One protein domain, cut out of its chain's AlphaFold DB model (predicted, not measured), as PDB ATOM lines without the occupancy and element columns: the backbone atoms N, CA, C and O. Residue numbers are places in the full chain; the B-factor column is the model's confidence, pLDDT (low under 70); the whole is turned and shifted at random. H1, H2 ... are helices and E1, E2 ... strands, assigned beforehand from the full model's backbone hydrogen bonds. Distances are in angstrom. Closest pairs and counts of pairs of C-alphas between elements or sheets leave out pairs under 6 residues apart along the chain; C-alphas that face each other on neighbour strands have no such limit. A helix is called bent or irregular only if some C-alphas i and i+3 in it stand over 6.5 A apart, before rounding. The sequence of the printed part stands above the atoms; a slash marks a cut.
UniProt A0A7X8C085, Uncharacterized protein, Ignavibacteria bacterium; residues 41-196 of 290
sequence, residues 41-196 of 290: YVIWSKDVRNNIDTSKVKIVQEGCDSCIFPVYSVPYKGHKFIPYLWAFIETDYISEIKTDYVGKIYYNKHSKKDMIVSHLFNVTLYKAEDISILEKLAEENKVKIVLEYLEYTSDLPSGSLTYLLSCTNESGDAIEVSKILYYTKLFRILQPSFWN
ATOM      1  N   TYR A  41     -17.521 -24.972  -0.032       82.94
ATOM      2  CA  TYR A  41     -18.225 -23.929  -0.768       82.94
ATOM      3  C   TYR A  41     -17.294 -23.291  -1.784       82.94
ATOM      4  O   TYR A  41     -16.081 -23.243  -1.584       82.94
ATOM      5  N   VAL A  42     -17.874 -22.736  -2.843       84.88
ATOM      6  CA  VAL A  42     -17.174 -21.770  -3.687       84.88
ATOM      7  C   VAL A  42     -17.839 -20.426  -3.508       84.88
ATOM      8  O   VAL A  42     -19.060 -20.319  -3.611       84.88
ATOM      9  N   ILE A  43     -17.038 -19.412  -3.214       88.12
ATOM     10  CA  ILE A  43     -17.517 -18.044  -3.063       88.12
ATOM     11  C   ILE A  43     -16.901 -17.158  -4.134       88.12
ATOM     12  O   ILE A  43     -15.755 -17.375  -4.526       88.12
ATOM     13  N   TRP A  44     -17.638 -16.132  -4.547       88.50
ATOM     14  CA  TRP A  44     -17.134 -15.052  -5.386       88.50
ATOM     15  C   TRP A  44     -17.179 -13.754  -4.604       88.50
ATOM     16  O   TRP A  44     -18.183 -13.406  -3.971       88.50
ATOM     17  N   SER A  45     -16.073 -13.025  -4.625       86.38
ATOM     18  CA  SER A  45     -16.041 -11.684  -4.077       86.38
ATOM     19  C   SER A  45     -15.008 -10.816  -4.769       86.38
ATOM     20  O   SER A  45     -13.991 -11.296  -5.261       86.38
ATOM     21  N   LYS A  46     -15.242  -9.506  -4.753       84.25
ATOM     22  CA  LYS A  46     -14.234  -8.521  -5.171       84.25
ATOM     23  C   LYS A  46     -12.954  -8.602  -4.336       84.25
ATOM     24  O   LYS A  46     -11.899  -8.204  -4.815       84.25
ATOM     25  N   ASP A  47     -13.060  -9.084  -3.098       84.38
ATOM     26  CA  ASP A  47     -11.933  -9.195  -2.179       84.38
ATOM     27  C   ASP A  47     -12.107 -10.388  -1.232       84.38
ATOM     28  O   ASP A  47     -12.590 -10.270  -0.108       84.38
ATOM     29  N   VAL A  48     -11.751 -11.574  -1.721       81.88
ATOM     30  CA  VAL A  48     -11.891 -12.829  -0.971       81.88
ATOM     31  C   VAL A  48     -11.091 -12.798   0.334       81.88
ATOM     32  O   VAL A  48     -11.620 -13.155   1.384       81.88
ATOM     33  N   ARG A  49      -9.828 -12.354   0.304       80.12
ATOM     34  CA  ARG A  49      -8.928 -12.472   1.462       80.12
ATOM     35  C   ARG A  49      -9.233 -11.470   2.571       80.12
ATOM     36  O   ARG A  49      -9.065 -11.826   3.731       80.12
ATOM     37  N   ASN A  50      -9.719 -10.267   2.254       83.50
ATOM     38  CA  ASN A  50     -10.160  -9.331   3.298       83.50
ATOM     39  C   ASN A  50     -11.539  -9.683   3.873       83.50
ATOM     40  O   ASN A  50     -11.876  -9.232   4.967       83.50
ATOM     41  N   ASN A  51     -12.333 -10.490   3.164       81.06
ATOM     42  CA  ASN A  51     -13.667 -10.899   3.602       81.06
ATOM     43  C   ASN A  51     -13.701 -12.257   4.329       81.06
ATOM     44  O   ASN A  51     -14.771 -12.676   4.779       81.06
ATOM     45  N   ILE A  52     -12.559 -12.940   4.451       84.06
ATOM     46  CA  ILE A  52     -12.439 -14.247   5.102       84.06
ATOM     47  C   ILE A  52     -11.569 -14.145   6.360       84.06
ATOM     48  O   ILE A  52     -10.402 -13.761   6.304       84.06
ATOM     49  N   ASP A  53     -12.106 -14.607   7.489       83.44
ATOM     50  CA  ASP A  53     -11.312 -14.908   8.680       83.44
ATOM     51  C   ASP A  53     -10.602 -16.261   8.505       83.44
ATOM     52  O   ASP A  53     -11.185 -17.333   8.688       83.44
ATOM     53  N   THR A  54      -9.318 -16.208   8.147       82.31
ATOM     54  CA  THR A  54      -8.481 -17.399   7.905       82.31
ATOM     55  C   THR A  54      -8.249 -18.269   9.146       82.31
ATOM     56  O   THR A  54      -7.773 -19.395   9.013       82.31
ATOM     57  N   SER A  55      -8.612 -17.802  10.349       82.94
ATOM     58  CA  SER A  55      -8.605 -18.641  11.556       82.94
ATOM     59  C   SER A  55      -9.812 -19.588  11.636       82.94
ATOM     60  O   SER A  55      -9.735 -20.624  12.296       82.94
ATOM     61  N   LYS A  56     -10.908 -19.255  10.939       82.88
ATOM     62  CA  LYS A  56     -12.166 -20.024  10.898       82.88
ATOM     63  C   LYS A  56     -12.411 -20.732   9.568       82.88
ATOM     64  O   LYS A  56     -13.213 -21.661   9.505       82.88
ATOM     65  N   VAL A  57     -11.767 -20.269   8.501       87.31
ATOM     66  CA  VAL A  57     -12.001 -20.724   7.131       87.31
ATOM     67  C   VAL A  57     -10.692 -21.188   6.523       87.31
ATOM     68  O   VAL A  57      -9.705 -20.452   6.497       87.31
ATOM     69  N   LYS A  58     -10.705 -22.389   5.955       88.19
ATOM     70  CA  LYS A  58      -9.578 -22.907   5.189       88.19
ATOM     71  C   LYS A  58      -9.821 -22.655   3.705       88.19
ATOM     72  O   LYS A  58     -10.733 -23.230   3.116       88.19
ATOM     73  N   ILE A  59      -8.988 -21.819   3.095       87.12
ATOM     74  CA  ILE A  59      -8.955 -21.651   1.638       87.12
ATOM     75  C   ILE A  59      -8.208 -22.851   1.052       87.12
ATOM     76  O   ILE A  59      -7.047 -23.089   1.383       87.12
ATOM     77  N   VAL A  60      -8.882 -23.630   0.209       85.06
ATOM     78  CA  VAL A  60      -8.299 -24.793  -0.477       85.06
ATOM     79  C   VAL A  60      -7.675 -24.364  -1.801       85.06
ATOM     80  O   VAL A  60      -6.590 -24.822  -2.152       85.06
ATOM     81  N   GLN A  61      -8.360 -23.480  -2.529       82.31
ATOM     82  CA  GLN A  61      -7.935 -22.954  -3.820       82.31
ATOM     83  C   GLN A  61      -8.569 -21.580  -4.044       82.31
ATOM     84  O   GLN A  61      -9.679 -21.333  -3.579       82.31
ATOM     85  N   GLU A  62      -7.893 -20.701  -4.775       84.56
ATOM     86  CA  GLU A  62      -8.432 -19.407  -5.191       84.56
ATOM     87  C   GLU A  62      -7.960 -19.039  -6.602       84.56
ATOM     88  O   GLU A  62      -6.956 -19.564  -7.094       84.56
ATOM     89  N   GLY A  63      -8.690 -18.133  -7.245       81.00
ATOM     90  CA  GLY A  63      -8.391 -17.641  -8.583       81.00
ATOM     91  C   GLY A  63      -9.152 -16.362  -8.918       81.00
ATOM     92  O   GLY A  63      -9.744 -15.722  -8.048       81.00
ATOM     93  N   CYS A  64      -9.108 -15.968 -10.189       77.44
ATOM     94  CA  CYS A  64      -9.702 -14.733 -10.690       77.44
ATOM     95  C   CYS A  64     -10.430 -14.989 -12.009       77.44
ATOM     96  O   CYS A  64      -9.914 -15.695 -12.877       77.44
ATOM     97  N   ASP A  65     -11.582 -14.351 -12.190       71.12
ATOM     98  CA  ASP A  65     -12.378 -14.472 -13.414       71.12
ATOM     99  C   ASP A  65     -11.830 -13.633 -14.581       71.12
ATOM    100  O   ASP A  65     -12.357 -13.698 -15.687       71.12
ATOM    101  N   SER A  66     -10.746 -12.870 -14.386       64.19
ATOM    102  CA  SER A  66     -10.142 -11.989 -15.405       64.19
ATOM    103  C   SER A  66      -9.800 -12.674 -16.732       64.19
ATOM    104  O   SER A  66      -9.693 -11.998 -17.749       64.19
ATOM    105  N   CYS A  67      -9.609 -13.993 -16.729       55.44
ATOM    106  CA  CYS A  67      -9.223 -14.772 -17.907       55.44
ATOM    107  C   CYS A  67     -10.416 -15.374 -18.667       55.44
ATOM    108  O   CYS A  67     -10.208 -16.075 -19.651       55.44
ATOM    109  N   ILE A  68     -11.647 -15.129 -18.212       62.38
ATOM    110  CA  ILE A  68     -12.861 -15.760 -18.752       62.38
ATOM    111  C   ILE A  68     -13.439 -14.965 -19.936       62.38
ATOM    112  O   ILE A  68     -14.343 -15.429 -20.627       62.38
ATOM    113  N   PHE A  69     -12.920 -13.766 -20.205       66.25
ATOM    114  CA  PHE A  69     -13.544 -12.851 -21.154       66.25
ATOM    115  C   PHE A  69     -13.005 -13.005 -22.576       66.25
ATOM    116  O   PHE A  69     -11.790 -13.107 -22.769       66.25
ATOM    117  N   PRO A  70     -13.890 -12.950 -23.585       60.97
ATOM    118  CA  PRO A  70     -13.480 -12.802 -24.970       60.97
ATOM    119  C   PRO A  70     -12.577 -11.577 -25.118       60.97
ATOM    120  O   PRO A  70     -12.867 -10.512 -24.571       60.97
ATOM    121  N   VAL A  71     -11.522 -11.699 -25.926       63.88
ATOM    122  CA  VAL A  71     -10.555 -10.615 -26.197       63.88
ATOM    123  C   VAL A  71     -11.243  -9.321 -26.665       63.88
ATOM    124  O   VAL A  71     -10.724  -8.228 -26.455       63.88
ATOM    125  N   TYR A  72     -12.434  -9.438 -27.258       73.25
ATOM    126  CA  TYR A  72     -13.212  -8.339 -27.828       73.25
ATOM    127  C   TYR A  72     -14.441  -7.938 -26.997       73.25
ATOM    128  O   TYR A  72     -15.377  -7.354 -27.540       73.25
ATOM    129  N   SER A  73     -14.474  -8.245 -25.697       79.94
ATOM    130  CA  SER A  73     -15.563  -7.792 -24.826       79.94
ATOM    131  C   SER A  73     -15.436  -6.318 -24.458       79.94
ATOM    132  O   SER A  73     -14.351  -5.864 -24.084       79.94
ATOM    133  N   VAL A  74     -16.552  -5.592 -24.493       86.12
ATOM    134  CA  VAL A  74     -16.637  -4.214 -24.003       86.12
ATOM    135  C   VAL A  74     -17.575  -4.136 -22.800       86.12
ATOM    136  O   VAL A  74     -18.536  -4.905 -22.704       86.12
ATOM    137  N   PRO A  75     -17.314  -3.235 -21.841       87.31
ATOM    138  CA  PRO A  75     -18.206  -3.095 -20.708       87.31
ATOM    139  C   PRO A  75     -19.569  -2.551 -21.124       87.31
ATOM    140  O   PRO A  75     -19.660  -1.529 -21.810       87.31
ATOM    141  N   TYR A  76     -20.631  -3.212 -20.665       89.25
ATOM    142  CA  TYR A  76     -21.992  -2.833 -21.028       89.25
ATOM    143  C   TYR A  76     -22.299  -1.416 -20.533       89.25
ATOM    144  O   TYR A  76     -22.034  -1.112 -19.374       89.25
ATOM    145  N   LYS A  77     -22.803  -0.522 -21.395       89.88
ATOM    146  CA  LYS A  77     -23.174   0.875 -21.056       89.88
ATOM    147  C   LYS A  77     -22.154   1.631 -20.174       89.88
ATOM    148  O   LYS A  77     -22.527   2.448 -19.333       89.88
ATOM    149  N   GLY A  78     -20.856   1.372 -20.350       74.19
ATOM    150  CA  GLY A  78     -19.799   2.026 -19.566       74.19
ATOM    151  C   GLY A  78     -19.698   1.564 -18.105       74.19
ATOM    152  O   GLY A  78     -19.007   2.206 -17.307       74.19
ATOM    153  N   HIS A  79     -20.349   0.456 -17.736       72.50
ATOM    154  CA  HIS A  79     -20.118  -0.212 -16.460       72.50
ATOM    155  C   HIS A  79     -18.628  -0.543 -16.309       72.50
ATOM    156  O   HIS A  79     -17.944  -0.868 -17.268       72.50
ATOM    157  N   LYS A  80     -18.077  -0.466 -15.096       67.75
ATOM    158  CA  LYS A  80     -16.727  -0.990 -14.864       67.75
ATOM    159  C   LYS A  80     -16.833  -2.486 -14.652       67.75
ATOM    160  O   LYS A  80     -17.448  -2.917 -13.677       67.75
ATOM    161  N   PHE A  81     -16.205  -3.260 -15.531       70.00
ATOM    162  CA  PHE A  81     -15.967  -4.660 -15.234       70.00
ATOM    163  C   PHE A  81     -14.967  -4.745 -14.076       70.00
ATOM    164  O   PHE A  81     -13.840  -4.258 -14.178       70.00
ATOM    165  N   ILE A  82     -15.404  -5.314 -12.955       71.12
ATOM    166  CA  ILE A  82     -14.549  -5.593 -11.804       71.12
ATOM    167  C   ILE A  82     -14.411  -7.113 -11.757       71.12
ATOM    168  O   ILE A  82     -15.422  -7.772 -11.504       71.12
ATOM    169  N   PRO A  83     -13.217  -7.676 -12.020       73.00
ATOM    170  CA  PRO A  83     -13.024  -9.113 -11.924       73.00
ATOM    171  C   PRO A  83     -13.324  -9.572 -10.501       73.00
ATOM    172  O   PRO A  83     -12.864  -8.964  -9.533       73.00
ATOM    173  N   TYR A  84     -14.108 -10.639 -10.390       81.19
ATOM    174  CA  TYR A  84     -14.313 -11.309  -9.119       81.19
ATOM    175  C   TYR A  84     -13.164 -12.279  -8.884       81.19
ATOM    176  O   TYR A  84     -12.685 -12.955  -9.801       81.19
ATOM    177  N   LEU A  85     -12.719 -12.322  -7.634       85.88
ATOM    178  CA  LEU A  85     -11.924 -13.420  -7.127       85.88
ATOM    179  C   LEU A  85     -12.883 -14.519  -6.690       85.88
ATOM    180  O   LEU A  85     -13.946 -14.239  -6.127       85.88
ATOM    181  N   TRP A  86     -12.488 -15.761  -6.914       86.81
ATOM    182  CA  TRP A  86     -13.198 -16.912  -6.388       86.81
ATOM    183  C   TRP A  86     -12.303 -17.688  -5.437       86.81
ATOM    184  O   TRP A  86     -11.081 -17.702  -5.592       86.81
ATOM    185  N   ALA A  87     -12.914 -18.346  -4.457       86.12
ATOM    186  CA  ALA A  87     -12.215 -19.285  -3.596       86.12
ATOM    187  C   ALA A  87     -13.068 -20.505  -3.284       86.12
ATOM    188  O   ALA A  87     -14.229 -20.382  -2.890       86.12
ATOM    189  N   PHE A  88     -12.448 -21.674  -3.423       85.19
ATOM    190  CA  PHE A  88     -12.935 -22.913  -2.845       85.19
ATOM    191  C   PHE A  88     -12.509 -22.947  -1.381       85.19
ATOM    192  O   PHE A  88     -11.315 -22.934  -1.060       85.19
ATOM    193  N   ILE A  89     -13.491 -22.976  -0.495       85.88
ATOM    194  CA  ILE A  89     -13.294 -22.868   0.943       85.88
ATOM    195  C   ILE A  89     -13.901 -24.061   1.667       85.88
ATOM    196  O   ILE A  89     -14.900 -24.632   1.236       85.88
ATOM    197  N   GLU A  90     -13.292 -24.399   2.794       87.19
ATOM    198  CA  GLU A  90     -13.786 -25.371   3.756       87.19
ATOM    199  C   GLU A  90     -14.143 -24.639   5.061       87.19
ATOM    200  O   GLU A  90     -13.275 -23.998   5.665       87.19
ATOM    201  N   THR A  91     -15.413 -24.672   5.475       86.56
ATOM    202  CA  THR A  91     -15.912 -23.957   6.662       86.56
ATOM    203  C   THR A  91     -17.242 -24.516   7.175       86.56
ATOM    204  O   THR A  91     -18.063 -24.981   6.392       86.56
ATOM    205  N   ASP A  92     -17.487 -24.391   8.482       86.81
ATOM    206  CA  ASP A  92     -18.807 -24.591   9.106       86.81
ATOM    207  C   ASP A  92     -19.594 -23.262   9.261       86.81
ATOM    208  O   ASP A  92     -20.732 -23.256   9.723       86.81
ATOM    209  N   TYR A  93     -19.000 -22.124   8.875       84.94
ATOM    210  CA  TYR A  93     -19.477 -20.765   9.179       84.94
ATOM    211  C   TYR A  93     -19.804 -19.941   7.921       84.94
ATOM    212  O   TYR A  93     -19.538 -18.742   7.872       84.94
ATOM    213  N   ILE A  94     -20.367 -20.561   6.875       83.94
ATOM    214  CA  ILE A  94     -20.625 -19.891   5.583       83.94
ATOM    215  C   ILE A  94     -21.467 -18.611   5.716       83.94
ATOM    216  O   ILE A  94     -21.215 -17.634   5.017       83.94
ATOM    217  N   SER A  95     -22.417 -18.577   6.654       83.19
ATOM    218  CA  SER A  95     -23.277 -17.415   6.909       83.19
ATOM    219  C   SER A  95     -22.539 -16.195   7.471       83.19
ATOM    220  O   SER A  95     -23.078 -15.094   7.427       83.19
ATOM    221  N   GLU A  96     -21.334 -16.375   8.022       83.38
ATOM    222  CA  GLU A  96     -20.496 -15.283   8.541       83.38
ATOM    223  C   GLU A  96     -19.571 -14.692   7.461       83.38
ATOM    224  O   GLU A  96     -18.949 -13.653   7.683       83.38
ATOM    225  N   ILE A  97     -19.471 -15.332   6.291       85.62
ATOM    226  CA  ILE A  97     -18.564 -14.915   5.221       85.62
ATOM    227  C   ILE A  97     -19.232 -13.847   4.364       85.62
ATOM    228  O   ILE A  97     -20.302 -14.049   3.787       85.62
ATOM    229  N   LYS A  98     -18.561 -12.703   4.220       87.69
ATOM    230  CA  LYS A  98     -19.025 -11.633   3.339       87.69
ATOM    231  C   LYS A  98     -18.676 -11.972   1.890       87.69
ATOM    232  O   LYS A  98     -17.530 -11.868   1.469       87.69
ATOM    233  N   THR A  99     -19.674 -12.360   1.111       87.81
ATOM    234  CA  THR A  99     -19.504 -12.712  -0.303       87.81
ATOM    235  C   THR A  99     -20.636 -12.143  -1.145       87.81
ATOM    236  O   THR A  99     -21.748 -11.937  -0.658       87.81
ATOM    237  N   ASP A 100     -20.332 -11.866  -2.410       87.12
ATOM    238  CA  ASP A 100     -21.305 -11.386  -3.383       87.12
ATOM    239  C   ASP A 100     -22.155 -12.546  -3.939       87.12
ATOM    240  O   ASP A 100     -23.322 -12.337  -4.276       87.12
ATOM    241  N   TYR A 101     -21.596 -13.763  -3.990       88.88
ATOM    242  CA  TYR A 101     -22.283 -14.972  -4.447       88.88
ATOM    243  C   TYR A 101     -21.661 -16.262  -3.886       88.88
ATOM    244  O   TYR A 101     -20.441 -16.437  -3.930       88.88
ATOM    245  N   VAL A 102     -22.505 -17.194  -3.436       87.62
ATOM    246  CA  VAL A 102     -22.120 -18.570  -3.079       87.62
ATOM    247  C   VAL A 102     -22.557 -19.527  -4.186       87.62
ATOM    248  O   VAL A 102     -23.747 -19.693  -4.448       87.62
ATOM    249  N   GLY A 103     -21.594 -20.193  -4.820       82.44
ATOM    250  CA  GLY A 103     -21.868 -21.185  -5.856       82.44
ATOM    251  C   GLY A 103     -22.375 -22.489  -5.278       82.44
ATOM    252  O   GLY A 103     -21.856 -23.010  -4.288       82.44
ATOM    253  N   LYS A 104     -23.381 -23.040  -5.951       79.06
ATOM    254  CA  LYS A 104     -23.902 -24.372  -5.671       79.06
ATOM    255  C   LYS A 104     -23.073 -25.422  -6.417       79.06
ATOM    256  O   LYS A 104     -22.661 -25.215  -7.562       79.06
ATOM    257  N   ILE A 105     -22.838 -26.547  -5.747       74.75
ATOM    258  CA  ILE A 105     -22.192 -27.724  -6.330       74.75
ATOM    259  C   ILE A 105     -23.273 -28.641  -6.894       74.75
ATOM    260  O   ILE A 105     -24.322 -28.863  -6.287       74.75
ATOM    261  N   TYR A 106     -22.985 -29.166  -8.069       71.81
ATOM    262  CA  TYR A 106     -23.922 -29.777  -8.980       71.81
ATOM    263  C   TYR A 106     -23.265 -31.029  -9.580       71.81
ATOM    264  O   TYR A 106     -22.224 -30.937 -10.217       71.81
ATOM    265  N   TYR A 107     -23.841 -32.219  -9.378       68.25
ATOM    266  CA  TYR A 107     -23.259 -33.468  -9.892       68.25
ATOM    267  C   TYR A 107     -23.689 -33.750 -11.338       68.25
ATOM    268  O   TYR A 107     -24.876 -33.950 -11.618       68.25
ATOM    269  N   ASN A 108     -22.727 -33.841 -12.255       65.69
ATOM    270  CA  ASN A 108     -22.965 -34.242 -13.637       65.69
ATOM    271  C   ASN A 108     -22.869 -35.770 -13.770       65.69
ATOM    272  O   ASN A 108     -21.786 -36.352 -13.708       65.69
ATOM    273  N   LYS A 109     -24.009 -36.434 -14.000       57.47
ATOM    274  CA  LYS A 109     -24.087 -37.902 -14.139       57.47
ATOM    275  C   LYS A 109     -23.369 -38.453 -15.376       57.47
ATOM    276  O   LYS A 109     -22.925 -39.598 -15.339       57.47
ATOM    277  N   HIS A 110     -23.276 -37.676 -16.456       55.25
ATOM    278  CA  HIS A 110     -22.651 -38.109 -17.707       55.25
ATOM    279  C   HIS A 110     -21.127 -38.126 -17.574       55.25
ATOM    280  O   HIS A 110     -20.494 -39.162 -17.771       55.25
ATOM    281  N   SER A 111     -20.542 -36.999 -17.160       61.66
ATOM    282  CA  SER A 111     -19.097 -36.908 -16.922       61.66
ATOM    283  C   SER A 111     -18.668 -37.566 -15.607       61.66
ATOM    284  O   SER A 111     -17.478 -37.806 -15.408       61.66
ATOM    285  N   LYS A 112     -19.630 -37.885 -14.728       67.50
ATOM    286  CA  LYS A 112     -19.429 -38.405 -13.367       67.50
ATOM    287  C   LYS A 112     -18.551 -37.486 -12.512       67.50
ATOM    288  O   LYS A 112     -17.758 -37.970 -11.705       67.50
ATOM    289  N   LYS A 113     -18.685 -36.172 -12.701       69.88
ATOM    290  CA  LYS A 113     -17.900 -35.137 -12.014       69.88
ATOM    291  C   LYS A 113     -18.804 -34.127 -11.319       69.88
ATOM    292  O   LYS A 113     -19.893 -33.824 -11.805       69.88
ATOM    293  N   ASP A 114     -18.302 -33.566 -10.228       72.56
ATOM    294  CA  ASP A 114     -18.877 -32.366  -9.633       72.56
ATOM    295  C   ASP A 114     -18.576 -31.154 -10.516       72.56
ATOM    296  O   ASP A 114     -17.470 -30.985 -11.036       72.56
ATOM    297  N   MET A 115     -19.588 -30.317 -10.683       74.19
ATOM    298  CA  MET A 115     -19.533 -29.046 -11.383       74.19
ATOM    299  C   MET A 115     -20.009 -27.967 -10.422       74.19
ATOM    300  O   MET A 115     -20.969 -28.154  -9.682       74.19
ATOM    301  N   ILE A 116     -19.343 -26.826 -10.413       76.00
ATOM    302  CA  ILE A 116     -19.768 -25.674  -9.624       76.00
ATOM    303  C   ILE A 116     -20.383 -24.667 -10.583       76.00
ATOM    304  O   ILE A 116     -19.761 -24.314 -11.586       76.00
ATOM    305  N   VAL A 117     -21.593 -24.194 -10.283       79.50
ATOM    306  CA  VAL A 117     -22.188 -23.102 -11.061       79.50
ATOM    307  C   VAL A 117     -21.456 -21.798 -10.748       79.50
ATOM    308  O   VAL A 117     -21.273 -21.428  -9.585       79.50
ATOM    309  N   SER A 118     -21.025 -21.099 -11.792       81.69
ATOM    310  CA  SER A 118     -20.491 -19.749 -11.665       81.69
ATOM    311  C   SER A 118     -21.605 -18.768 -11.310       81.69
ATOM    312  O   SER A 118     -22.786 -19.007 -11.552       81.69
ATOM    313  N   HIS A 119     -21.215 -17.607 -10.802       86.44
ATOM    314  CA  HIS A 119     -22.102 -16.455 -10.729       86.44
ATOM    315  C   HIS A 119     -22.381 -15.834 -12.115       86.44
ATOM    316  O   HIS A 119     -23.165 -14.899 -12.211       86.44
ATOM    317  N   LEU A 120     -21.742 -16.320 -13.187       87.19
ATOM    318  CA  LEU A 120     -21.833 -15.766 -14.539       87.19
ATOM    319  C   LEU A 120     -22.624 -16.655 -15.504       87.19
ATOM    320  O   LEU A 120     -22.502 -17.884 -15.485       87.19
ATOM    321  N   PHE A 121     -23.357 -16.025 -16.422       85.94
ATOM    322  CA  PHE A 121     -24.001 -16.703 -17.549       85.94
ATOM    323  C   PHE A 121     -24.106 -15.810 -18.785       85.94
ATOM    324  O   PHE A 121     -24.184 -14.590 -18.679       85.94
ATOM    325  N   ASN A 122     -24.110 -16.431 -19.962       85.88
ATOM    326  CA  ASN A 122     -24.215 -15.738 -21.242       85.88
ATOM    327  C   ASN A 122     -25.655 -15.695 -21.742       85.88
ATOM    328  O   ASN A 122     -26.393 -16.667 -21.580       85.88
ATOM    329  N   VAL A 123     -26.018 -14.596 -22.402       86.88
ATOM    330  CA  VAL A 123     -27.294 -14.416 -23.098       86.88
ATOM    331  C   VAL A 123     -27.046 -13.893 -24.508       86.88
ATOM    332  O   VAL A 123     -26.519 -12.795 -24.667       86.88
ATOM    333  N   THR A 124     -27.457 -14.634 -25.533       85.12
ATOM    334  CA  THR A 124     -27.407 -14.174 -26.933       85.12
ATOM    335  C   THR A 124     -28.808 -13.826 -27.403       85.12
ATOM    336  O   THR A 124     -29.732 -14.638 -27.294       85.12
ATOM    337  N   LEU A 125     -28.971 -12.624 -27.952       81.00
ATOM    338  CA  LEU A 125     -30.260 -12.165 -28.466       81.00
ATOM    339  C   LEU A 125     -30.563 -12.790 -29.837       81.00
ATOM    340  O   LEU A 125     -29.655 -13.064 -30.624       81.00
ATOM    341  N   TYR A 126     -31.846 -12.970 -30.168       72.88
ATOM    342  CA  TYR A 126     -32.230 -13.240 -31.560       72.88
ATOM    343  C   TYR A 126     -32.017 -12.008 -32.434       72.88
ATOM    344  O   TYR A 126     -31.539 -12.136 -33.564       72.88
ATOM    345  N   LYS A 127     -32.360 -10.832 -31.897       75.94
ATOM    346  CA  LYS A 127     -32.201  -9.534 -32.542       75.94
ATOM    347  C   LYS A 127     -31.621  -8.521 -31.563       75.94
ATOM    348  O   LYS A 127     -31.975  -8.508 -30.390       75.94
ATOM    349  N   ALA A 128     -30.790  -7.611 -32.061       76.81
ATOM    350  CA  ALA A 128     -30.178  -6.573 -31.228       76.81
ATOM    351  C   ALA A 128     -31.208  -5.631 -30.561       76.81
ATOM    352  O   ALA A 128     -30.941  -5.090 -29.494       76.81
ATOM    353  N   GLU A 129     -32.392  -5.454 -31.160       79.06
ATOM    354  CA  GLU A 129     -33.482  -4.613 -30.630       79.06
ATOM    355  C   GLU A 129     -34.099  -5.143 -29.321       79.06
ATOM    356  O   GLU A 129     -34.630  -4.362 -28.525       79.06
ATOM    357  N   ASP A 130     -33.948  -6.441 -29.040       83.81
ATOM    358  CA  ASP A 130     -34.522  -7.098 -27.859       83.81
ATOM    359  C   ASP A 130     -33.749  -6.793 -26.560       83.81
ATOM    360  O   ASP A 130     -34.132  -7.242 -25.478       83.81
ATOM    361  N   ILE A 131     -32.679  -5.990 -26.626       90.69
ATOM    362  CA  ILE A 131     -31.872  -5.624 -25.455       90.69
ATOM    363  C   ILE A 131     -32.706  -4.963 -24.355       90.69
ATOM    364  O   ILE A 131     -32.540  -5.293 -23.187       90.69
ATOM    365  N   SER A 132     -33.666  -4.104 -24.707       92.50
ATOM    366  CA  SER A 132     -34.537  -3.448 -23.719       92.50
ATOM    367  C   SER A 132     -35.352  -4.447 -22.883       92.50
ATOM    368  O   SER A 132     -35.634  -4.204 -21.709       92.50
ATOM    369  N   ILE A 133     -35.690  -5.601 -23.467       91.00
ATOM    370  CA  ILE A 133     -36.388  -6.689 -22.781       91.00
ATOM    371  C   ILE A 133     -35.429  -7.414 -21.837       91.00
ATOM    372  O   ILE A 133     -35.793  -7.687 -20.692       91.00
ATOM    373  N   LEU A 134     -34.205  -7.696 -22.292       92.94
ATOM    374  CA  LEU A 134     -33.168  -8.292 -21.449       92.94
ATOM    375  C   LEU A 134     -32.859  -7.408 -20.237       92.94
ATOM    376  O   LEU A 134     -32.767  -7.927 -19.130       92.94
ATOM    377  N   GLU A 135     -32.749  -6.091 -20.423       95.00
ATOM    378  CA  GLU A 135     -32.520  -5.143 -19.327       95.00
ATOM    379  C   GLU A 135     -33.628  -5.208 -18.276       95.00
ATOM    380  O   GLU A 135     -33.343  -5.330 -17.084       95.00
ATOM    381  N   LYS A 136     -34.889  -5.203 -18.720       94.62
ATOM    382  CA  LYS A 136     -36.045  -5.317 -17.829       94.62
ATOM    383  C   LYS A 136     -36.041  -6.642 -17.061       94.62
ATOM    384  O   LYS A 136     -36.222  -6.646 -15.848       94.62
ATOM    385  N   LEU A 137     -35.809  -7.763 -17.747       93.19
ATOM    386  CA  LEU A 137     -35.758  -9.079 -17.104       93.19
ATOM    387  C   LEU A 137     -34.577  -9.197 -16.136       93.19
ATOM    388  O   LEU A 137     -34.713  -9.808 -15.078       93.19
ATOM    389  N   ALA A 138     -33.428  -8.611 -16.471       94.19
ATOM    390  CA  ALA A 138     -32.272  -8.574 -15.586       94.19
ATOM    391  C   ALA A 138     -32.590  -7.787 -14.305       94.19
ATOM    392  O   ALA A 138     -32.314  -8.278 -13.212       94.19
ATOM    393  N   GLU A 139     -33.245  -6.627 -14.421       94.94
ATOM    394  CA  GLU A 139     -33.697  -5.835 -13.272       94.94
ATOM    395  C   GLU A 139     -34.699  -6.607 -12.400       94.94
ATOM    396  O   GLU A 139     -34.492  -6.733 -11.190       94.94
ATOM    397  N   GLU A 140     -35.736  -7.194 -13.006       94.56
ATOM    398  CA  GLU A 140     -36.768  -7.976 -12.306       94.56
ATOM    399  C   GLU A 140     -36.183  -9.174 -11.541       94.56
ATOM    400  O   GLU A 140     -36.647  -9.502 -10.448       94.56
ATOM    401  N   ASN A 141     -35.134  -9.799 -12.086       93.19
ATOM    402  CA  ASN A 141     -34.451 -10.945 -11.480       93.19
ATOM    403  C   ASN A 141     -33.194 -10.549 -10.685       93.19
ATOM    404  O   ASN A 141     -32.438 -11.422 -10.256       93.19
ATOM    405  N   LYS A 142     -32.957  -9.247 -10.467       94.06
ATOM    406  CA  LYS A 142     -31.807  -8.705  -9.719       94.06
ATOM    407  C   LYS A 142     -30.437  -9.169 -10.236       94.06
ATOM    408  O   LYS A 142     -29.479  -9.309  -9.471       94.06
ATOM    409  N   VAL A 143     -30.333  -9.401 -11.538       93.12
ATOM    410  CA  VAL A 143     -29.103  -9.791 -12.231       93.12
ATOM    411  C   VAL A 143     -28.482  -8.581 -12.919       93.12
ATOM    412  O   VAL A 143     -29.173  -7.674 -13.375       93.12
ATOM    413  N   LYS A 144     -27.150  -8.549 -12.993       91.88
ATOM    414  CA  LYS A 144     -26.408  -7.447 -13.619       91.88
ATOM    415  C   LYS A 144     -25.904  -7.851 -14.994       91.88
ATOM    416  O   LYS A 144     -25.234  -8.868 -15.108       91.88
ATOM    417  N   ILE A 145     -26.148  -7.026 -16.006       92.50
ATOM    418  CA  ILE A 145     -25.474  -7.130 -17.306       92.50
ATOM    419  C   ILE A 145     -24.116  -6.440 -17.176       92.50
ATOM    420  O   ILE A 145     -24.049  -5.277 -16.774       92.50
ATOM    421  N   VAL A 146     -23.031  -7.155 -17.463       89.50
ATOM    422  CA  VAL A 146     -21.672  -6.685 -17.152       89.50
ATOM    423  C   VAL A 146     -20.869  -6.370 -18.407       89.50
ATOM    424  O   VAL A 146     -20.223  -5.324 -18.480       89.50
ATOM    425  N   LEU A 147     -20.912  -7.260 -19.395       87.94
ATOM    426  CA  LEU A 147     -20.171  -7.128 -20.647       87.94
ATOM    427  C   LEU A 147     -21.098  -7.387 -21.828       87.94
ATOM    428  O   LEU A 147     -22.056  -8.153 -21.717       87.94
ATOM    429  N   GLU A 148     -20.750  -6.804 -22.963       90.25
ATOM    430  CA  GLU A 148     -21.266  -7.186 -24.274       90.25
ATOM    431  C   GLU A 148     -20.098  -7.558 -25.189       90.25
ATOM    432  O   GLU A 148     -18.990  -7.025 -25.068       90.25
ATOM    433  N   TYR A 149     -20.324  -8.519 -26.075       86.00
ATOM    434  CA  TYR A 149     -19.320  -8.980 -27.021       86.00
ATOM    435  C   TYR A 149     -19.970  -9.665 -28.221       86.00
ATOM    436  O   TYR A 149     -21.123 -10.096 -28.176       86.00
ATOM    437  N   LEU A 150     -19.217  -9.753 -29.313       81.75
ATOM    438  CA  LEU A 150     -19.628 -10.496 -30.497       81.75
ATOM    439  C   LEU A 150     -19.168 -11.946 -30.360       81.75
ATOM    440  O   LEU A 150     -17.979 -12.208 -30.175       81.75
ATOM    441  N   GLU A 151     -20.118 -12.872 -30.441       74.19
ATOM    442  CA  GLU A 151     -19.851 -14.307 -30.412       74.19
ATOM    443  C   GLU A 151     -19.604 -14.818 -31.837       74.19
ATOM    444  O   GLU A 151     -20.351 -14.510 -32.773       74.19
ATOM    445  N   TYR A 152     -18.542 -15.608 -31.992       64.81
ATOM    446  CA  TYR A 152     -18.121 -16.184 -33.269       64.81
ATOM    447  C   TYR A 152     -18.011 -17.699 -33.128       64.81
ATOM    448  O   TYR A 152     -16.922 -18.268 -33.142       64.81
ATOM    449  N   THR A 153     -19.155 -18.354 -32.959       63.94
ATOM    450  CA  THR A 153     -19.251 -19.816 -32.955       63.94
ATOM    451  C   THR A 153     -19.915 -20.288 -34.244       63.94
ATOM    452  O   THR A 153     -20.681 -19.548 -34.859       63.94
ATOM    453  N   SER A 154     -19.616 -21.518 -34.676       54.25
ATOM    454  CA  SER A 154     -20.230 -22.136 -35.865       54.25
ATOM    455  C   SER A 154     -21.756 -22.191 -35.795       54.25
ATOM    456  O   SER A 154     -22.425 -22.189 -36.822       54.25
ATOM    457  N   ASP A 155     -22.284 -22.213 -34.574       55.03
ATOM    458  CA  ASP A 155     -23.694 -22.454 -34.272       55.03
ATOM    459  C   ASP A 155     -24.504 -21.149 -34.224       55.03
ATOM    460  O   ASP A 155     -25.710 -21.149 -33.958       55.03
ATOM    461  N   LEU A 156     -23.838 -20.013 -34.450       63.56
ATOM    462  CA  LEU A 156     -24.432 -18.691 -34.430       63.56
ATOM    463  C   LEU A 156     -24.189 -17.950 -35.745       63.56
ATOM    464  O   LEU A 156     -23.106 -18.034 -36.325       63.56
ATOM    465  N   PRO A 157     -25.162 -17.136 -36.196       65.62
ATOM    466  CA  PRO A 157     -24.894 -16.147 -37.226       65.62
ATOM    467  C   PRO A 157     -23.683 -15.296 -36.831       65.62
ATOM    468  O   PRO A 157     -23.625 -14.784 -35.709       65.62
ATOM    469  N   SER A 158     -22.731 -15.143 -37.752       64.38
ATOM    470  CA  SER A 158     -21.524 -14.341 -37.533       64.38
ATOM    471  C   SER A 158     -21.885 -12.946 -37.018       64.38
ATOM    472  O   SER A 158     -22.628 -12.217 -37.676       64.38
ATOM    473  N   GLY A 159     -21.325 -12.561 -35.868       66.19
ATOM    474  CA  GLY A 159     -21.602 -11.267 -35.239       66.19
ATOM    475  C   GLY A 159     -22.874 -11.242 -34.387       66.19
ATOM    476  O   GLY A 159     -23.438 -10.170 -34.176       66.19
ATOM    477  N   SER A 160     -23.335 -12.398 -33.899       77.19
ATOM    478  CA  SER A 160     -24.401 -12.450 -32.895       77.19
ATOM    479  C   SER A 160     -23.957 -11.731 -31.619       77.19
ATOM    480  O   SER A 160     -22.879 -11.996 -31.087       77.19
ATOM    481  N   LEU A 161     -24.788 -10.803 -31.144       84.44
ATOM    482  CA  LEU A 161     -24.495 -10.000 -29.962       84.44
ATOM    483  C   LEU A 161     -24.853 -10.780 -28.692       84.44
ATOM    484  O   LEU A 161     -26.014 -11.154 -28.486       84.44
ATOM    485  N   THR A 162     -23.843 -11.008 -27.858       87.31
ATOM    486  CA  THR A 162     -23.940 -11.753 -26.604       87.31
ATOM    487  C   THR A 162     -23.630 -10.844 -25.424       87.31
ATOM    488  O   THR A 162     -22.761  -9.973 -25.478       87.31
ATOM    489  N   TYR A 163     -24.352 -11.071 -24.334       90.38
ATOM    490  CA  TYR A 163     -24.235 -10.350 -23.081       90.38
ATOM    491  C   TYR A 163     -23.812 -11.302 -21.974       90.38
ATOM    492  O   TYR A 163     -24.375 -12.388 -21.831       90.38
ATOM    493  N   LEU A 164     -22.848 -10.874 -21.165       89.12
ATOM    494  CA  LEU A 164     -22.472 -11.575 -19.947       89.12
ATOM    495  C   LEU A 164     -23.250 -10.995 -18.771       89.12
ATOM    496  O   LEU A 164     -23.148  -9.798 -18.473       89.12
ATOM    497  N   LEU A 165     -23.992 -11.854 -18.088       91.31
ATOM    498  CA  LEU A 165     -24.780 -11.526 -16.914       91.31
ATOM    499  C   LEU A 165     -24.141 -12.114 -15.650       91.31
ATOM    500  O   LEU A 165     -23.450 -13.129 -15.699       91.31
ATOM    501  N   SER A 166     -24.376 -11.450 -14.519       90.25
ATOM    502  CA  SER A 166     -23.785 -11.749 -13.215       90.25
ATOM    503  C   SER A 166     -24.856 -11.788 -12.124       90.25
ATOM    504  O   SER A 166     -25.549 -10.796 -11.868       90.25
ATOM    505  N   CYS A 167     -24.984 -12.954 -11.501       91.06
ATOM    506  CA  CYS A 167     -25.820 -13.241 -10.346       91.06
ATOM    507  C   CYS A 167     -25.148 -12.802  -9.037       91.06
ATOM    508  O   CYS A 167     -23.929 -12.663  -8.931       91.06
ATOM    509  N   THR A 168     -25.977 -12.610  -8.019       88.56
ATOM    510  CA  THR A 168     -25.603 -12.318  -6.634       88.56
ATOM    511  C   THR A 168     -26.373 -13.239  -5.688       88.56
ATOM    512  O   THR A 168     -27.307 -13.926  -6.099       88.56
ATOM    513  N   ASN A 169     -26.047 -13.215  -4.398       85.88
ATOM    514  CA  ASN A 169     -26.823 -13.929  -3.379       85.88
ATOM    515  C   ASN A 169     -28.316 -13.539  -3.349       85.88
ATOM    516  O   ASN A 169     -29.131 -14.322  -2.868       85.88
ATOM    517  N   GLU A 170     -28.695 -12.363  -3.863       88.81
ATOM    518  CA  GLU A 170     -30.102 -11.946  -3.940       88.81
ATOM    519  C   GLU A 170     -30.845 -12.466  -5.172       88.81
ATOM    520  O   GLU A 170     -32.066 -12.604  -5.116       88.81
ATOM    521  N   SER A 171     -30.146 -12.707  -6.284       89.06
ATOM    522  CA  SER A 171     -30.776 -13.170  -7.529       89.06
ATOM    523  C   SER A 171     -31.020 -14.679  -7.549       89.06
ATOM    524  O   SER A 171     -31.747 -15.163  -8.407       89.06
ATOM    525  N   GLY A 172     -30.385 -15.428  -6.644       85.00
ATOM    526  CA  GLY A 172     -30.281 -16.881  -6.754       85.00
ATOM    527  C   GLY A 172     -29.151 -17.295  -7.695       85.00
ATOM    528  O   GLY A 172     -28.288 -16.481  -8.045       85.00
ATOM    529  N   ASP A 173     -29.131 -18.575  -8.066       82.19
ATOM    530  CA  ASP A 173     -28.062 -19.110  -8.908       82.19
ATOM    531  C   ASP A 173     -28.292 -18.882 -10.407       82.19
ATOM    532  O   ASP A 173     -29.411 -18.667 -10.878       82.19
ATOM    533  N   ALA A 174     -27.201 -18.938 -11.174       84.62
ATOM    534  CA  ALA A 174     -27.244 -18.679 -12.605       84.62
ATOM    535  C   ALA A 174     -28.100 -19.692 -13.383       84.62
ATOM    536  O   ALA A 174     -28.681 -19.319 -14.398       84.62
ATOM    537  N   ILE A 175     -28.226 -20.944 -12.920       78.44
ATOM    538  CA  ILE A 175     -29.116 -21.932 -13.547       78.44
ATOM    539  C   ILE A 175     -30.569 -21.495 -13.362       78.44
ATOM    540  O   ILE A 175     -31.279 -21.352 -14.354       78.44
ATOM    541  N   GLU A 176     -30.998 -21.236 -12.128       78.56
ATOM    542  CA  GLU A 176     -32.365 -20.822 -11.790       78.56
ATOM    543  C   GLU A 176     -32.795 -19.601 -12.606       78.56
ATOM    544  O   GLU A 176     -33.836 -19.639 -13.269       78.56
ATOM    545  N   VAL A 177     -31.966 -18.554 -12.641       85.69
ATOM    546  CA  VAL A 177     -32.288 -17.348 -13.413       85.69
ATOM    547  C   VAL A 177     -32.301 -17.638 -14.911       85.69
ATOM    548  O   VAL A 177     -33.228 -17.231 -15.613       85.69
ATOM    549  N   SER A 178     -31.321 -18.381 -15.421       79.56
ATOM    550  CA  SER A 178     -31.275 -18.705 -16.847       79.56
ATOM    551  C   SER A 178     -32.537 -19.454 -17.305       79.56
ATOM    552  O   SER A 178     -33.101 -19.099 -18.343       79.56
ATOM    553  N   LYS A 179     -33.073 -20.392 -16.506       74.94
ATOM    554  CA  LYS A 179     -34.343 -21.075 -16.805       74.94
ATOM    555  C   LYS A 179     -35.497 -20.092 -16.956       74.94
ATOM    556  O   LYS A 179     -36.271 -20.207 -17.903       74.94
ATOM    557  N   ILE A 180     -35.612 -19.127 -16.040       77.50
ATOM    558  CA  ILE A 180     -36.665 -18.102 -16.088       77.50
ATOM    559  C   ILE A 180     -36.596 -17.367 -17.428       77.50
ATOM    560  O   ILE A 180     -37.597 -17.278 -18.140       77.50
ATOM    561  N   LEU A 181     -35.399 -16.915 -17.812       79.62
ATOM    562  CA  LEU A 181     -35.178 -16.233 -19.086       79.62
ATOM    563  C   LEU A 181     -35.454 -17.164 -20.277       79.62
ATOM    564  O   LEU A 181     -35.995 -16.720 -21.287       79.62
ATOM    565  N   TYR A 182     -35.147 -18.455 -20.166       72.44
ATOM    566  CA  TYR A 182     -35.351 -19.435 -21.234       72.44
ATOM    567  C   TYR A 182     -36.823 -19.648 -21.538       72.44
ATOM    568  O   TYR A 182     -37.223 -19.646 -22.704       72.44
ATOM    569  N   TYR A 183     -37.653 -19.742 -20.503       66.56
ATOM    570  CA  TYR A 183     -39.089 -19.923 -20.678       66.56
ATOM    571  C   TYR A 183     -39.788 -18.724 -21.330       66.56
ATOM    572  O   TYR A 183     -40.894 -18.889 -21.846       66.56
ATOM    573  N   THR A 184     -39.141 -17.555 -21.398       68.50
ATOM    574  CA  THR A 184     -39.643 -16.425 -22.201       68.50
ATOM    575  C   THR A 184     -39.589 -16.705 -23.704       68.50
ATOM    576  O   THR A 184     -40.393 -16.154 -24.452       68.50
ATOM    577  N   LYS A 185     -38.666 -17.575 -24.147       66.69
ATOM    578  CA  LYS A 185     -38.373 -17.882 -25.559       66.69
ATOM    579  C   LYS A 185     -37.922 -16.674 -26.389       66.69
ATOM    580  O   LYS A 185     -37.978 -16.718 -27.614       66.69
ATOM    581  N   LEU A 186     -37.466 -15.604 -25.739       69.38
ATOM    582  CA  LEU A 186     -37.038 -14.362 -26.397       69.38
ATOM    583  C   LEU A 186     -35.537 -14.323 -26.705       69.38
ATOM    584  O   LEU A 186     -35.064 -13.398 -27.360       69.38
ATOM    585  N   PHE A 187     -34.781 -15.321 -26.252       78.31
ATOM    586  CA  PHE A 187     -33.328 -15.359 -26.381       78.31
ATOM    587  C   PHE A 187     -32.874 -16.622 -27.102       78.31
ATOM    588  O   PHE A 187     -33.477 -17.687 -26.951       78.31
ATOM    589  N   ARG A 188     -31.810 -16.480 -27.892       71.62
ATOM    590  CA  ARG A 188     -31.234 -17.556 -28.701       71.62
ATOM    591  C   ARG A 188     -30.376 -18.485 -27.856       71.62
ATOM    592  O   ARG A 188     -30.483 -19.698 -27.972       71.62
ATOM    593  N   ILE A 189     -29.524 -17.905 -27.015       71.94
ATOM    594  CA  ILE A 189     -28.662 -18.647 -26.096       71.94
ATOM    595  C   ILE A 189     -28.868 -18.104 -24.698       71.94
ATOM    596  O   ILE A 189     -28.928 -16.892 -24.503       71.94
ATOM    597  N   LEU A 190     -28.925 -19.015 -23.737       74.00
ATOM    598  CA  LEU A 190     -28.806 -18.737 -22.318       74.00
ATOM    599  C   LEU A 190     -27.910 -19.830 -21.739       74.00
ATOM    600  O   LEU A 190     -28.230 -21.006 -21.850       74.00
ATOM    601  N   GLN A 191     -26.740 -19.476 -21.221       77.00
ATOM    602  CA  GLN A 191     -25.729 -20.463 -20.841       77.00
ATOM    603  C   GLN A 191     -25.056 -20.077 -19.526       77.00
ATOM    604  O   GLN A 191     -24.118 -19.274 -19.526       77.00
ATOM    605  N   PRO A 192     -25.501 -20.655 -18.398       79.94
ATOM    606  CA  PRO A 192     -24.726 -20.650 -17.167       79.94
ATOM    607  C   PRO A 192     -23.331 -21.212 -17.383       79.94
ATOM    608  O   PRO A 192     -23.149 -22.222 -18.067       79.94
ATOM    609  N   SER A 193     -22.357 -20.537 -16.785       78.75
ATOM    610  CA  SER A 193     -20.971 -20.973 -16.812       78.75
ATOM    611  C   SER A 193     -20.713 -21.929 -15.655       78.75
ATOM    612  O   SER A 193     -21.194 -21.697 -14.544       78.75
ATOM    613  N   PHE A 194     -19.929 -22.977 -15.888       75.19
ATOM    614  CA  PHE A 194     -19.570 -23.939 -14.849       75.19
ATOM    615  C   PHE A 194     -18.065 -24.094 -14.711       75.19
ATOM    616  O   PHE A 194     -17.297 -23.857 -15.641       75.19
ATOM    617  N   TRP A 195     -17.673 -24.565 -13.536       69.81
ATOM    618  CA  TRP A 195     -16.307 -24.918 -13.195       69.81
ATOM    619  C   TRP A 195     -16.211 -26.394 -12.832       69.81
ATOM    620  O   TRP A 195     -17.066 -26.911 -12.110       69.81
ATOM    621  N   ASN A 196     -15.139 -27.054 -13.262       63.12
ATOM    622  CA  ASN A 196     -14.715 -28.335 -12.702       63.12
ATOM    623  C   ASN A 196     -13.192 -28.307 -12.484       63.12
ATOM    624  O   ASN A 196     -12.489 -27.802 -13.342       63.12
TER     625      ASN A 196
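What this domain is: This is residues 41 to 196 of the 290 residues of an uncharacterized protein of Ignavibacteria bacterium (UniProt A0A7X8C085). Two strongly twisted sheets are only partly face to face, a loose sandwich, with a four-strand sheet E2 E3 E1 E4 at one end and a larger sheet with two helices, H1 and H2, packed on it at the other. The long bent strand E6 runs through the larger sheet, and its first part pairs with E5 in a hairpin arm. The printed part has 156 residues, with nine named strands and two named helices in the order E1 E2 E3 E4 E5 E6 H1 E7 E8 H2 E9; both sheets are antiparallel and the class is mixed, helices and strands. The whole is compact, with a radius of gyration of the C-alphas of 16.3 A and spans of 51 by 39 by 30 A.

Where its parts are: E1, residues 41 to 45, begins at C-alpha 41 (-18.225, -23.929, -0.768). E2 is residues 58 to 64, 17.9 A long, E3 residues 85 to 90, E4 residues 101 to 103 and E5 residues 105 to 108. E6, residues 113 to 125, measures 30.8 A and bends by 74 degrees at residue 119. H1, residues 128 to 140, measures 20.1 A and is irregular: C-alphas 129 and 132 are 7.1 A apart. E7, residues 144 to 151, bends by 53 degrees at residue 147; E8 is residues 160 to 166 and H2 residues 174 to 183. E9, residues 187 to 196, 26.5 A long, ends at C-alpha 196 (-14.715, -28.335, -12.702).

How they stand to each other: In the branched sheet, E5 and E8 lie on one side of E6 and E9 on the other side. E5 and E6 form a hairpin, with N 106 and O 115 at 2.8 A. E6 is the antiparallel neighbour of E8, with N 123 and O 163 at 2.8 A, and of E9, with N 118 and O 193 at 2.8 A, both within hydrogen-bond range. E7 and E8, a hairpin, have N 146 and O 164 at 2.8 A. H2 is on this sheet at a height of 8.4 A, over E6 and E9; its closest C-alphas to E9 are those of Ala 174 and Pro 192, 5.6 A. H1 is on it at 8.0 A, over E6 and along the strands. H1 and H2 are close but not clearly touching, with Leu 137 and Leu 181 the closest C-alphas, 7.4 A. Every O i to N i+4 pair is within hydrogen-bond range in H2, and 7 of 9 in H1. The other sheet has the order E2 E3 E1 E4; N 60 and O 88 are 2.8 A apart in the hairpin E2 and E3, N 43 and O 87 3.0 A in E1 and E3, and N 103 and O 42 2.8 A in E1 and E4. The two sheets form a sandwich, two sheets face to face, with 26 pairs of C-alphas within 10 A and planes 31 degrees apart. The closest C-alphas of E4 and E6, Gly 103 and Val 117, are 5.6 A apart.

The domain as a whole: The C-alphas farthest apart, of Ser 55 and Pro 157, are 51.5 A apart. The printed part has no cut. The links E1 to E2 and E2 to E3 are long, 12 and 20 residues; residues 74 to 75 in the second pair with residues 147 to 148 of E7. Mean pLDDT of the printed part is 80.1; among the residues under 70 are 66 to 71, 107 to 113 and 152 to 159.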